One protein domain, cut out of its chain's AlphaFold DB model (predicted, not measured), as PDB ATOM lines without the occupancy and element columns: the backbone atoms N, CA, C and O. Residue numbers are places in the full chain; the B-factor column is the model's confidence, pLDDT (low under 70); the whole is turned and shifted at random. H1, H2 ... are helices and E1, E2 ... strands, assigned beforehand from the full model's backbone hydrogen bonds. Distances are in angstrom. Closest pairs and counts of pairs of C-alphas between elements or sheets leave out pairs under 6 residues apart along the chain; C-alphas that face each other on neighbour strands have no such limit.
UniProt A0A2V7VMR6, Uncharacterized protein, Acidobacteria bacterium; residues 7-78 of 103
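What this domain is: This is residues 7 to 78 of the 103 residues of an uncharacterized protein of Acidobacteria bacterium (UniProt A0A2V7VMR6). What shape do these atoms make? They make a slender rod: the long hairpin of strands E1 and E2 runs side by side with the long helix H1, which packs mainly on E2, and the shorter helix H2 carries the chain on past one end of H1. Residues 57 to 62, in the loop of the hairpin, stick out at one end of the rod, and residues 36 to 41, of which 36 to 39 belong to H2, stick out at the other. What is it made of, and how large is it? The printed part has 72 residues with two named helices and two named strands in the order H1, H2, E1, E2, of the class mixed, helices and strands, and the sheet, E1 - E2, is antiparallel. It is only just loose, close to extended, with a radius of gyration of the C-alphas of 16.7 A and spans of 53 by 17 by 16 A.

Where its parts are: Where do the helices lie? H1 is residues 7 to 26, from C-alpha 7 at (274.662, 171.039, 198.456), and is 28.4 A long from first to last C-alpha. After Ser 27, H2 is residues 28 to 39, 15.9 A long. Where do the strands lie? E1 is residues 46 to 54, 25.8 A long, and begins with C-alpha 46 at (275.591, 198.674, 208.330). E2 is residues 65 to 73, 26.3 A long, and ends with C-alpha 73 at (271.069, 195.665, 208.523).

How they stand to each other: How does H1 stand to the strands? H1 and E2 have 12 pairs of C-alphas within 8 A, the closest those of Gln 21 and Val 71 at 5.7 A. H1 and E1 have 1 such pair, Val 13 and Ile 52, with C-alphas 7.6 A apart. How does H2 stand to the rest? H1 and H2 are close but not clearly touching, their closest C-alphas those of Leu 24 and Ile 30 at 6.8 A, and they run the same way at a steep tilt of 52 degrees. H2 and E2 are apart. What do the backbone N and O atoms show? E1 and E2 form a hairpin, antiparallel with 163 degrees between their directions; N 48 and O 71 are 2.9 A apart and N 67 and O 52 are 2.9 A apart, both within hydrogen-bond range. In H1 and H2 every O i to N i+4 pair is within hydrogen-bond range.

The domain as a whole: How far does it reach? The two C-alphas farthest apart are those of Gly 41 and Lys 60, 53.7 A. Is there a cut or a long link? The printed part has no cut; the link from H1 to H2 is tight, those from H2 to E1 and from E1 to E2 are short, and no link is long. Where is confidence low? The mean pLDDT of the printed part is 74.1, and 23 residues are under 70: residue 7, residues 55 to 68, residue 70 and residues 72 to 78.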
ATOM      1  N   GLU A   7     275.945 170.355 198.286       69.62
ATOM      2  CA  GLU A   7     274.662 171.039 198.456       69.62
ATOM      3  C   GLU A   7     274.244 171.222 199.924       69.62
ATOM      4  O   GLU A   7     273.632 172.234 200.272       69.62
ATOM      5  N   ASP A   8     274.595 170.285 200.801       78.06
ATOM      6  CA  ASP A   8     274.289 170.369 202.230       78.06
ATOM      7  C   ASP A   8     275.180 171.405 202.912       78.06
ATOM      8  O   ASP A   8     274.704 172.191 203.730       78.06
ATOM      9  N   VAL A   9     276.453 171.491 202.511       75.44
ATOM     10  CA  VAL A   9     277.362 172.531 203.013       75.44
ATOM     11  C   VAL A   9     276.923 173.913 202.549       75.44
ATOM     12  O   VAL A   9     276.884 174.849 203.347       75.44
ATOM     13  N   LYS A  10     276.491 174.040 201.292       77.38
ATOM     14  CA  LYS A  10     275.928 175.293 200.784       77.38
ATOM     15  C   LYS A  10     274.674 175.718 201.558       77.38
ATOM     16  O   LYS A  10     274.557 176.896 201.898       77.38
ATOM     17  N   ARG A  11     273.776 174.781 201.887       81.56
ATOM     18  CA  ARG A  11     272.608 175.051 202.746       81.56
ATOM     19  C   ARG A  11     273.014 175.521 204.139       81.56
ATOM     20  O   ARG A  11     272.487 176.529 204.596       81.56
ATOM     21  N   MET A  12     273.990 174.866 204.769       81.50
ATOM     22  CA  MET A  12     274.503 175.285 206.077       81.50
ATOM     23  C   MET A  12     275.102 176.697 206.038       81.50
ATOM     24  O   MET A  12     274.859 177.494 206.939       81.50
ATOM     25  N   VAL A  13     275.836 177.057 204.977       81.31
ATOM     26  CA  VAL A  13     276.370 178.423 204.829       81.31
ATOM     27  C   VAL A  13     275.250 179.455 204.670       81.31
ATOM     28  O   VAL A  13     275.305 180.518 205.287       81.31
ATOM     29  N   GLN A  14     274.211 179.149 203.890       81.75
ATOM     30  CA  GLN A  14     273.042 180.029 203.771       81.75
ATOM     31  C   GLN A  14     272.295 180.182 205.104       81.75
ATOM     32  O   GLN A  14     271.846 181.279 205.447       81.75
ATOM     33  N   GLU A  15     272.188 179.105 205.879       85.19
ATOM     34  CA  GLU A  15     271.574 179.118 207.206       85.19
ATOM     35  C   GLU A  15     272.385 179.959 208.201       85.19
ATOM     36  O   GLU A  15     271.803 180.736 208.964       85.19
ATOM     37  N   ILE A  16     273.721 179.895 208.140       84.38
ATOM     38  CA  ILE A  16     274.615 180.772 208.910       84.38
ATOM     39  C   ILE A  16     274.375 182.234 208.536       84.38
ATOM     40  O   ILE A  16     274.178 183.053 209.432       84.38
ATOM     41  N   GLY A  17     274.340 182.564 207.242       83.00
ATOM     42  CA  GLY A  17     274.087 183.934 206.786       83.00
ATOM     43  C   GLY A  17     272.742 184.470 207.283       83.00
ATOM     44  O   GLY A  17     272.671 185.562 207.846       83.00
ATOM     45  N   THR A  18     271.688 183.656 207.177       83.12
ATOM     46  CA  THR A  18     270.339 184.003 207.655       83.12
ATOM     47  C   THR A  18     270.304 184.184 209.173       83.12
ATOM     48  O   THR A  18     269.716 185.139 209.684       83.12
ATOM     49  N   THR A  19     270.968 183.292 209.909       86.88
ATOM     50  CA  THR A  19     271.058 183.364 211.370       86.88
ATOM     51  C   THR A  19     271.817 184.608 211.804       86.88
ATOM     52  O   THR A  19     271.350 185.317 212.687       86.88
ATOM     53  N   LEU A  20     272.940 184.923 211.153       84.56
ATOM     54  CA  LEU A  20     273.741 186.103 211.459       84.56
ATOM     55  C   LEU A  20     272.962 187.389 211.181       84.56
ATOM     56  O   LEU A  20     272.961 188.290 212.017       84.56
ATOM     57  N   GLN A  21     272.241 187.452 210.057       82.50
ATOM     58  CA  GLN A  21     271.360 188.574 209.747       82.50
ATOM     59  C   GLN A  21     270.307 188.767 210.840       82.50
ATOM     60  O   GLN A  21     270.145 189.882 211.340       82.50
ATOM     61  N   ARG A  22     269.626 187.693 211.259       83.69
ATOM     62  CA  ARG A  22     268.641 187.757 212.345       83.69
ATOM     63  C   ARG A  22     269.286 188.193 213.660       83.69
ATOM     64  O   ARG A  22     268.803 189.129 214.283       83.69
ATOM     65  N   THR A  23     270.403 187.585 214.049       85.44
ATOM     66  CA  THR A  23     271.115 187.910 215.291       85.44
ATOM     67  C   THR A  23     271.583 189.362 215.316       85.44
ATOM     68  O   THR A  23     271.411 190.028 216.329       85.44
ATOM     69  N   LEU A  24     272.131 189.890 214.221       83.75
ATOM     70  CA  LEU A  24     272.531 191.297 214.145       83.75
ATOM     71  C   LEU A  24     271.323 192.240 214.170       83.75
ATOM     72  O   LEU A  24     271.383 193.301 214.792       83.75
ATOM     73  N   SER A  25     270.217 191.837 213.542       79.69
ATOM     74  CA  SER A  25     268.974 192.614 213.522       79.69
ATOM     75  C   SER A  25     268.301 192.652 214.893       79.69
ATOM     76  O   SER A  25     267.792 193.696 215.285       79.69
ATOM     77  N   GLU A  26     268.338 191.559 215.650       82.25
ATOM     78  CA  GLU A  26     267.706 191.423 216.969       82.25
ATOM     79  C   GLU A  26     268.643 191.794 218.131       82.25
ATOM     80  O   GLU A  26     268.175 191.995 219.249       82.25
ATOM     81  N   SER A  27     269.955 191.930 217.893       85.75
ATOM     82  CA  SER A  27     270.929 192.197 218.956       85.75
ATOM     83  C   SER A  27     270.730 193.585 219.583       85.75
ATOM     84  O   SER A  27     270.947 194.608 218.918       85.75
ATOM     85  N   PRO A  28     270.402 193.663 220.889       84.06
ATOM     86  CA  PRO A  28     270.254 194.937 221.585       84.06
ATOM     87  C   PRO A  28     271.595 195.663 221.757       84.06
ATOM     88  O   PRO A  28     271.628 196.889 221.823       84.06
ATOM     89  N   GLN A  29     272.717 194.935 221.788       86.62
ATOM     90  CA  GLN A  29     274.053 195.525 221.919       86.62
ATOM     91  C   GLN A  29     274.444 196.313 220.664       86.62
ATOM     92  O   GLN A  29     274.914 197.449 220.764       86.62
ATOM     93  N   ILE A  30     274.204 195.730 219.485       84.31
ATOM     94  CA  ILE A  30     274.439 196.401 218.200       84.31
ATOM     95  C   ILE A  30     273.488 197.589 218.060       84.31
ATOM     96  O   ILE A  30     273.926 198.686 217.722       84.31
ATOM     97  N   ALA A  31     272.212 197.405 218.411       81.25
ATOM     98  CA  ALA A  31     271.225 198.479 218.421       81.25
ATOM     99  C   ALA A  31     271.662 199.671 219.281       81.25
ATOM    100  O   ALA A  31     271.595 200.812 218.831       81.25
ATOM    101  N   HIS A  32     272.154 199.411 220.496       85.50
ATOM    102  CA  HIS A  32     272.614 200.459 221.395       85.50
ATOM    103  C   HIS A  32     273.797 201.236 220.805       85.50
ATOM    104  O   HIS A  32     273.792 202.466 220.842       85.50
ATOM    105  N   CYS A  33     274.782 200.544 220.230       85.88
ATOM    106  CA  CYS A  33     275.938 201.200 219.617       85.88
ATOM    107  C   CYS A  33     275.525 202.071 218.424       85.88
ATOM    108  O   CYS A  33     275.926 203.230 218.352       85.88
ATOM    109  N   LEU A  34     274.674 201.549 217.536       83.44
ATOM    110  CA  LEU A  34     274.151 202.306 216.395       83.44
ATOM    111  C   LEU A  34     273.352 203.535 216.851       83.44
ATOM    112  O   LEU A  34     273.512 204.612 216.285       83.44
ATOM    113  N   ASN A  35     272.539 203.402 217.902       83.06
ATOM    114  CA  ASN A  35     271.763 204.514 218.450       83.06
ATOM    115  C   ASN A  35     272.640 205.589 219.096       83.06
ATOM    116  O   ASN A  35     272.315 206.763 218.985       83.06
ATOM    117  N   ARG A  36     273.766 205.225 219.720       87.06
ATOM    118  CA  ARG A  36     274.727 206.216 220.233       87.06
ATOM    119  C   ARG A  36     275.345 207.039 219.108       87.06
ATOM    120  O   ARG A  36     275.406 208.252 219.223       87.06
ATOM    121  N   ILE A  37     275.743 206.385 218.016       84.81
ATOM    122  CA  ILE A  37     276.293 207.077 216.841       84.81
ATOM    123  C   ILE A  37     275.223 207.988 216.218       84.81
ATOM    124  O   ILE A  37     275.506 209.130 215.870       84.81
ATOM    125  N   ARG A  38     273.967 207.524 216.154       82.62
ATOM    126  CA  ARG A  38     272.839 208.351 215.701       82.62
ATOM    127  C   ARG A  38     272.540 209.537 216.615       82.62
ATOM    128  O   ARG A  38     272.251 210.615 216.108       82.62
ATOM    129  N   ALA A  39     272.652 209.372 217.932       80.88
ATOM    130  CA  ALA A  39     272.445 210.447 218.905       80.88
ATOM    131  C   ALA A  39     273.481 211.578 218.777       80.88
ATOM    132  O   ALA A  39     273.194 212.716 219.134       80.88
ATOM    133  N   GLU A  40     274.660 211.293 218.218       86.25
ATOM    134  CA  GLU A  40     275.658 212.312 217.868       86.25
ATOM    135  C   GLU A  40     275.328 213.058 216.554       86.25
ATOM    136  O   GLU A  40     276.066 213.958 216.156       86.25
ATOM    137  N   GLY A  41     274.213 212.725 215.890       82.69
ATOM    138  CA  GLY A  41     273.725 213.387 214.676       82.69
ATOM    139  C   GLY A  41     274.118 212.707 213.360       82.69
ATOM    140  O   GLY A  41     273.949 213.307 212.300       82.69
ATOM    141  N   TYR A  42     274.637 211.476 213.398       79.44
ATOM    142  CA  TYR A  42     275.049 210.734 212.200       79.44
ATOM    143  C   TYR A  42     273.966 209.765 211.709       79.44
ATOM    144  O   TYR A  42     273.361 209.041 212.492       79.44
ATOM    145  N   GLU A  43     273.770 209.667 210.395       78.62
ATOM    146  CA  GLU A  43     272.964 208.603 209.786       78.62
ATOM    147  C   GLU A  43     273.823 207.338 209.613       78.62
ATOM    148  O   GLU A  43     274.918 207.398 209.053       78.62
ATOM    149  N   VAL A  44     273.357 206.187 210.117       76.56
ATOM    150  CA  VAL A  44     274.158 204.950 210.158       76.56
ATOM    151  C   VAL A  44     273.463 203.806 209.427       76.56
ATOM    152  O   VAL A  44     272.382 203.373 209.829       76.56
ATOM    153  N   SER A  45     274.143 203.260 208.417       76.44
ATOM    154  CA  SER A  45     273.790 202.024 207.708       76.44
ATOM    155  C   SER A  45     274.918 200.998 207.842       76.44
ATOM    156  O   SER A  45     276.078 201.339 207.606       76.44
ATOM    157  N   LEU A  46     274.600 199.746 208.188       74.06
ATOM    158  CA  LEU A  46     275.591 198.674 208.330       74.06
ATOM    159  C   LEU A  46     275.432 197.634 207.212       74.06
ATOM    160  O   LEU A  46     274.382 196.997 207.086       74.06
ATOM    161  N   VAL A  47     276.503 197.437 206.442       78.81
ATOM    162  CA  VAL A  47     276.635 196.371 205.439       78.81
ATOM    163  C   VAL A  47     277.885 195.566 205.773       78.81
ATOM    164  O   VAL A  47     278.952 196.146 205.967       78.81
ATOM    165  N   LEU A  48     277.749 194.245 205.871       75.88
ATOM    166  CA  LEU A  48     278.847 193.337 206.182       75.88
ATOM    167  C   LEU A  48     278.959 192.263 205.096       75.88
ATOM    168  O   LEU A  48     278.016 191.503 204.882       75.88
ATOM    169  N   GLU A  49     280.117 192.185 204.445       73.25
ATOM    170  CA  GLU A  49     280.473 191.080 203.549       73.25
ATOM    171  C   GLU A  49     281.256 190.037 204.349       73.25
ATOM    172  O   GLU A  49     282.305 190.337 204.925       73.25
ATOM    173  N   ALA A  50     280.739 188.811 204.419       71.75
ATOM    174  CA  ALA A  50     281.408 187.706 205.091       71.75
ATOM    175  C   ALA A  50     281.658 186.563 204.103       71.75
ATOM    176  O   ALA A  50     280.746 186.062 203.444       71.75
ATOM    177  N   THR A  51     282.914 186.131 204.017       71.62
ATOM    178  CA  THR A  51     283.341 185.020 203.163       71.62
ATOM    179  C   THR A  51     283.693 183.814 204.028       71.62
ATOM    180  O   THR A  51     284.561 183.901 204.895       71.62
ATOM    181  N   ILE A  52     283.037 182.674 203.790       72.69
ATOM    182  CA  ILE A  52     283.315 181.407 204.475       72.69
ATOM    183  C   ILE A  52     284.005 180.458 203.497       72.69
ATOM    184  O   ILE A  52     283.427 180.054 202.488       72.69
ATOM    185  N   GLY A  53     285.243 180.086 203.822       72.38
ATOM    186  CA  GLY A  53     285.966 179.004 203.158       72.38
ATOM    187  C   GLY A  53     285.812 177.698 203.931       72.38
ATOM    188  O   GLY A  53     285.971 177.682 205.151       72.38
ATOM    189  N   PHE A  54     285.529 176.599 203.233       72.25
ATOM    190  CA  PHE A  54     285.471 175.267 203.834       72.25
ATOM    191  C   PHE A  54     286.284 174.248 203.025       72.25
ATOM    192  O   PHE A  54     286.381 174.309 201.801       72.25
ATOM    193  N   SER A  55     286.900 173.297 203.734       68.25
ATOM    194  CA  SER A  55     287.693 172.205 203.159       68.25
ATOM    195  C   SER A  55     287.240 170.868 203.742       68.25
ATOM    196  O   SER A  55     287.150 170.735 204.964       68.25
ATOM    197  N   LYS A  56     286.995 169.860 202.899       65.06
ATOM    198  CA  LYS A  56     286.604 168.514 203.348       65.06
ATOM    199  C   LYS A  56     287.792 167.825 204.033       65.06
ATOM    200  O   LYS A  56     288.758 167.433 203.377       65.06
ATOM    201  N   THR A  57     287.729 167.656 205.352       59.38
ATOM    202  CA  THR A  57     288.745 166.940 206.135       59.38
ATOM    203  C   THR A  57     288.789 165.469 205.708       59.38
ATOM    204  O   THR A  57     287.877 164.699 205.990       59.38
ATOM    205  N   GLY A  58     289.843 165.087 204.981       55.62
ATOM    206  CA  GLY A  58     290.068 163.718 204.493       55.62
ATOM    207  C   GLY A  58     290.455 163.619 203.016       55.62
ATOM    208  O   GLY A  58     291.006 162.601 202.607       55.62
ATOM    209  N   GLY A  59     290.237 164.675 202.227       51.81
ATOM    210  CA  GLY A  59     290.774 164.799 200.873       51.81
ATOM    211  C   GLY A  59     291.967 165.746 200.870       51.81
ATOM    212  O   GLY A  59     291.784 166.957 200.790       51.81
ATOM    213  N   LYS A  60     293.189 165.211 200.966       49.50
ATOM    214  CA  LYS A  60     294.354 165.931 200.433       49.50
ATOM    215  C   LYS A  60     294.044 166.155 198.942       49.50
ATOM    216  O   LYS A  60     293.746 165.174 198.274       49.50
ATOM    217  N   ASP A  61     294.007 167.405 198.480       51.19
ATOM    218  CA  ASP A  61     293.740 167.820 197.083       51.19
ATOM    219  C   ASP A  61     292.272 168.027 196.630       51.19
ATOM    220  O   ASP A  61     291.978 167.981 195.437       51.19
ATOM    221  N   GLY A  62     291.330 168.317 197.536       54.31
ATOM    222  CA  GLY A  62     290.009 168.850 197.142       54.31
ATOM    223  C   GLY A  62     290.016 170.384 196.992       54.31
ATOM    224  O   GLY A  62     290.649 171.043 197.819       54.31
ATOM    225  N   PRO A  63     289.325 170.984 195.996       55.41
ATOM    226  CA  PRO A  63     289.241 172.440 195.869       55.41
ATOM    227  C   PRO A  63     288.629 173.059 197.134       55.41
ATOM    228  O   PRO A  63     287.619 172.574 197.642       55.41
ATOM    229  N   THR A  64     289.251 174.121 197.656       58.34
ATOM    230  CA  THR A  64     288.661 174.949 198.716       58.34
ATOM    231  C   THR A  64     287.416 175.614 198.150       58.34
ATOM    232  O   THR A  64     287.513 176.483 197.283       58.34
ATOM    233  N   GLU A  65     286.246 175.192 198.617       65.69
ATOM    234  CA  GLU A  65     284.996 175.839 198.251       65.69
ATOM    235  C   GLU A  65     284.820 177.092 199.107       65.69
ATOM    236  O   GLU A  65     285.035 177.094 200.325       65.69
ATOM    237  N   VAL A  66     284.473 178.185 198.435       61.97
ATOM    238  CA  VAL A  66     284.336 179.507 199.036       61.97
ATOM    239  C   VAL A  66     282.918 179.983 198.775       61.97
ATOM    240  O   VAL A  66     282.469 180.007 197.631       61.97
ATOM    241  N   SER A  67     282.205 180.347 199.834       66.62
ATOM    242  CA  SER A  67     280.854 180.888 199.742       66.62
ATOM    243  C   SER A  67     280.820 182.249 200.426       66.62
ATOM    244  O   SER A  67     281.264 182.391 201.566       66.62
ATOM    245  N   SER A  68     280.327 183.257 199.710       66.69
ATOM    246  CA  SER A  68     280.205 184.630 200.202       66.69
ATOM    247  C   SER A  68     278.742 184.960 200.447       66.69
ATOM    248  O   SER A  68     277.874 184.509 199.696       66.69
ATOM    249  N   PHE A  69     278.470 185.744 201.483       71.06
ATOM    250  CA  PHE A  69     277.144 186.291 201.729       71.06
ATOM    251  C   PHE A  69     277.222 187.727 202.236       71.06
ATOM    252  O   PHE A  69     278.130 188.112 202.978       71.06
ATOM    253  N   ASP A  70     276.221 188.498 201.832       67.69
ATOM    254  CA  ASP A  70     276.017 189.880 202.227       67.69
ATOM    255  C   ASP A  70     275.002 189.937 203.364       67.69
ATOM    256  O   ASP A  70     273.881 189.438 203.238       67.69
ATOM    257  N   VAL A  71     275.366 190.586 204.464       70.94
ATOM    258  CA  VAL A  71     274.443 190.880 205.559       70.94
ATOM    259  C   VAL A  71     274.176 192.373 205.579       70.94
ATOM    260  O   VAL A  71     275.055 193.178 205.889       70.94
ATOM    261  N   ARG A  72     272.941 192.747 205.245       69.75
ATOM    262  CA  ARG A  72     272.462 194.129 205.332       69.75
ATOM    263  C   ARG A  72     271.577 194.287 206.553       69.75
ATOM    264  O   ARG A  72     270.624 193.533 206.733       69.75
ATOM    265  N   VAL A  73     271.891 195.281 207.376       66.44
ATOM    266  CA  VAL A  73     271.069 195.665 208.523       66.44
ATOM    267  C   VAL A  73     270.585 197.091 208.295       66.44
ATOM    268  O   VAL A  73     271.280 198.060 208.598       66.44
ATOM    269  N   GLU A  74     269.374 197.215 207.754       62.16
ATOM    270  CA  GLU A  74     268.653 198.485 207.673       62.16
ATOM    271  C   GLU A  74     267.795 198.641 208.931       62.16
ATOM    272  O   GLU A  74     266.750 198.011 209.086       62.16
ATOM    273  N   ARG A  75     268.264 199.459 209.878       61.88
ATOM    274  CA  ARG A  75     267.468 199.869 211.042       61.88
ATOM    275  C   ARG A  75     266.934 201.274 210.809       61.88
ATOM    276  O   ARG A  75     267.593 202.243 211.185       61.88
ATOM    277  N   THR A  76     265.742 201.347 210.229       54.25
ATOM    278  CA  THR A  76     264.913 202.554 210.188       54.25
ATOM    279  C   THR A  76     264.236 202.705 211.548       54.25
ATOM    280  O   THR A  76     263.543 201.788 211.992       54.25
ATOM    281  N   GLU A  77     264.456 203.815 212.251       56.50
ATOM    282  CA  GLU A  77     263.673 204.083 213.461       56.50
ATOM    283  C   GLU A  77     262.193 204.291 213.096       56.50
ATOM    284  O   GLU A  77     261.895 204.822 212.018       56.50
ATOM    285  N   PRO A  78     261.244 203.891 213.967       54.22
ATOM    286  CA  PRO A  78     259.879 204.375 213.847       54.22
ATOM    287  C   PRO A  78     259.921 205.903 213.912       54.22
ATOM    288  O   PRO A  78     260.591 206.474 214.770       54.22
TER     289      PRO A  78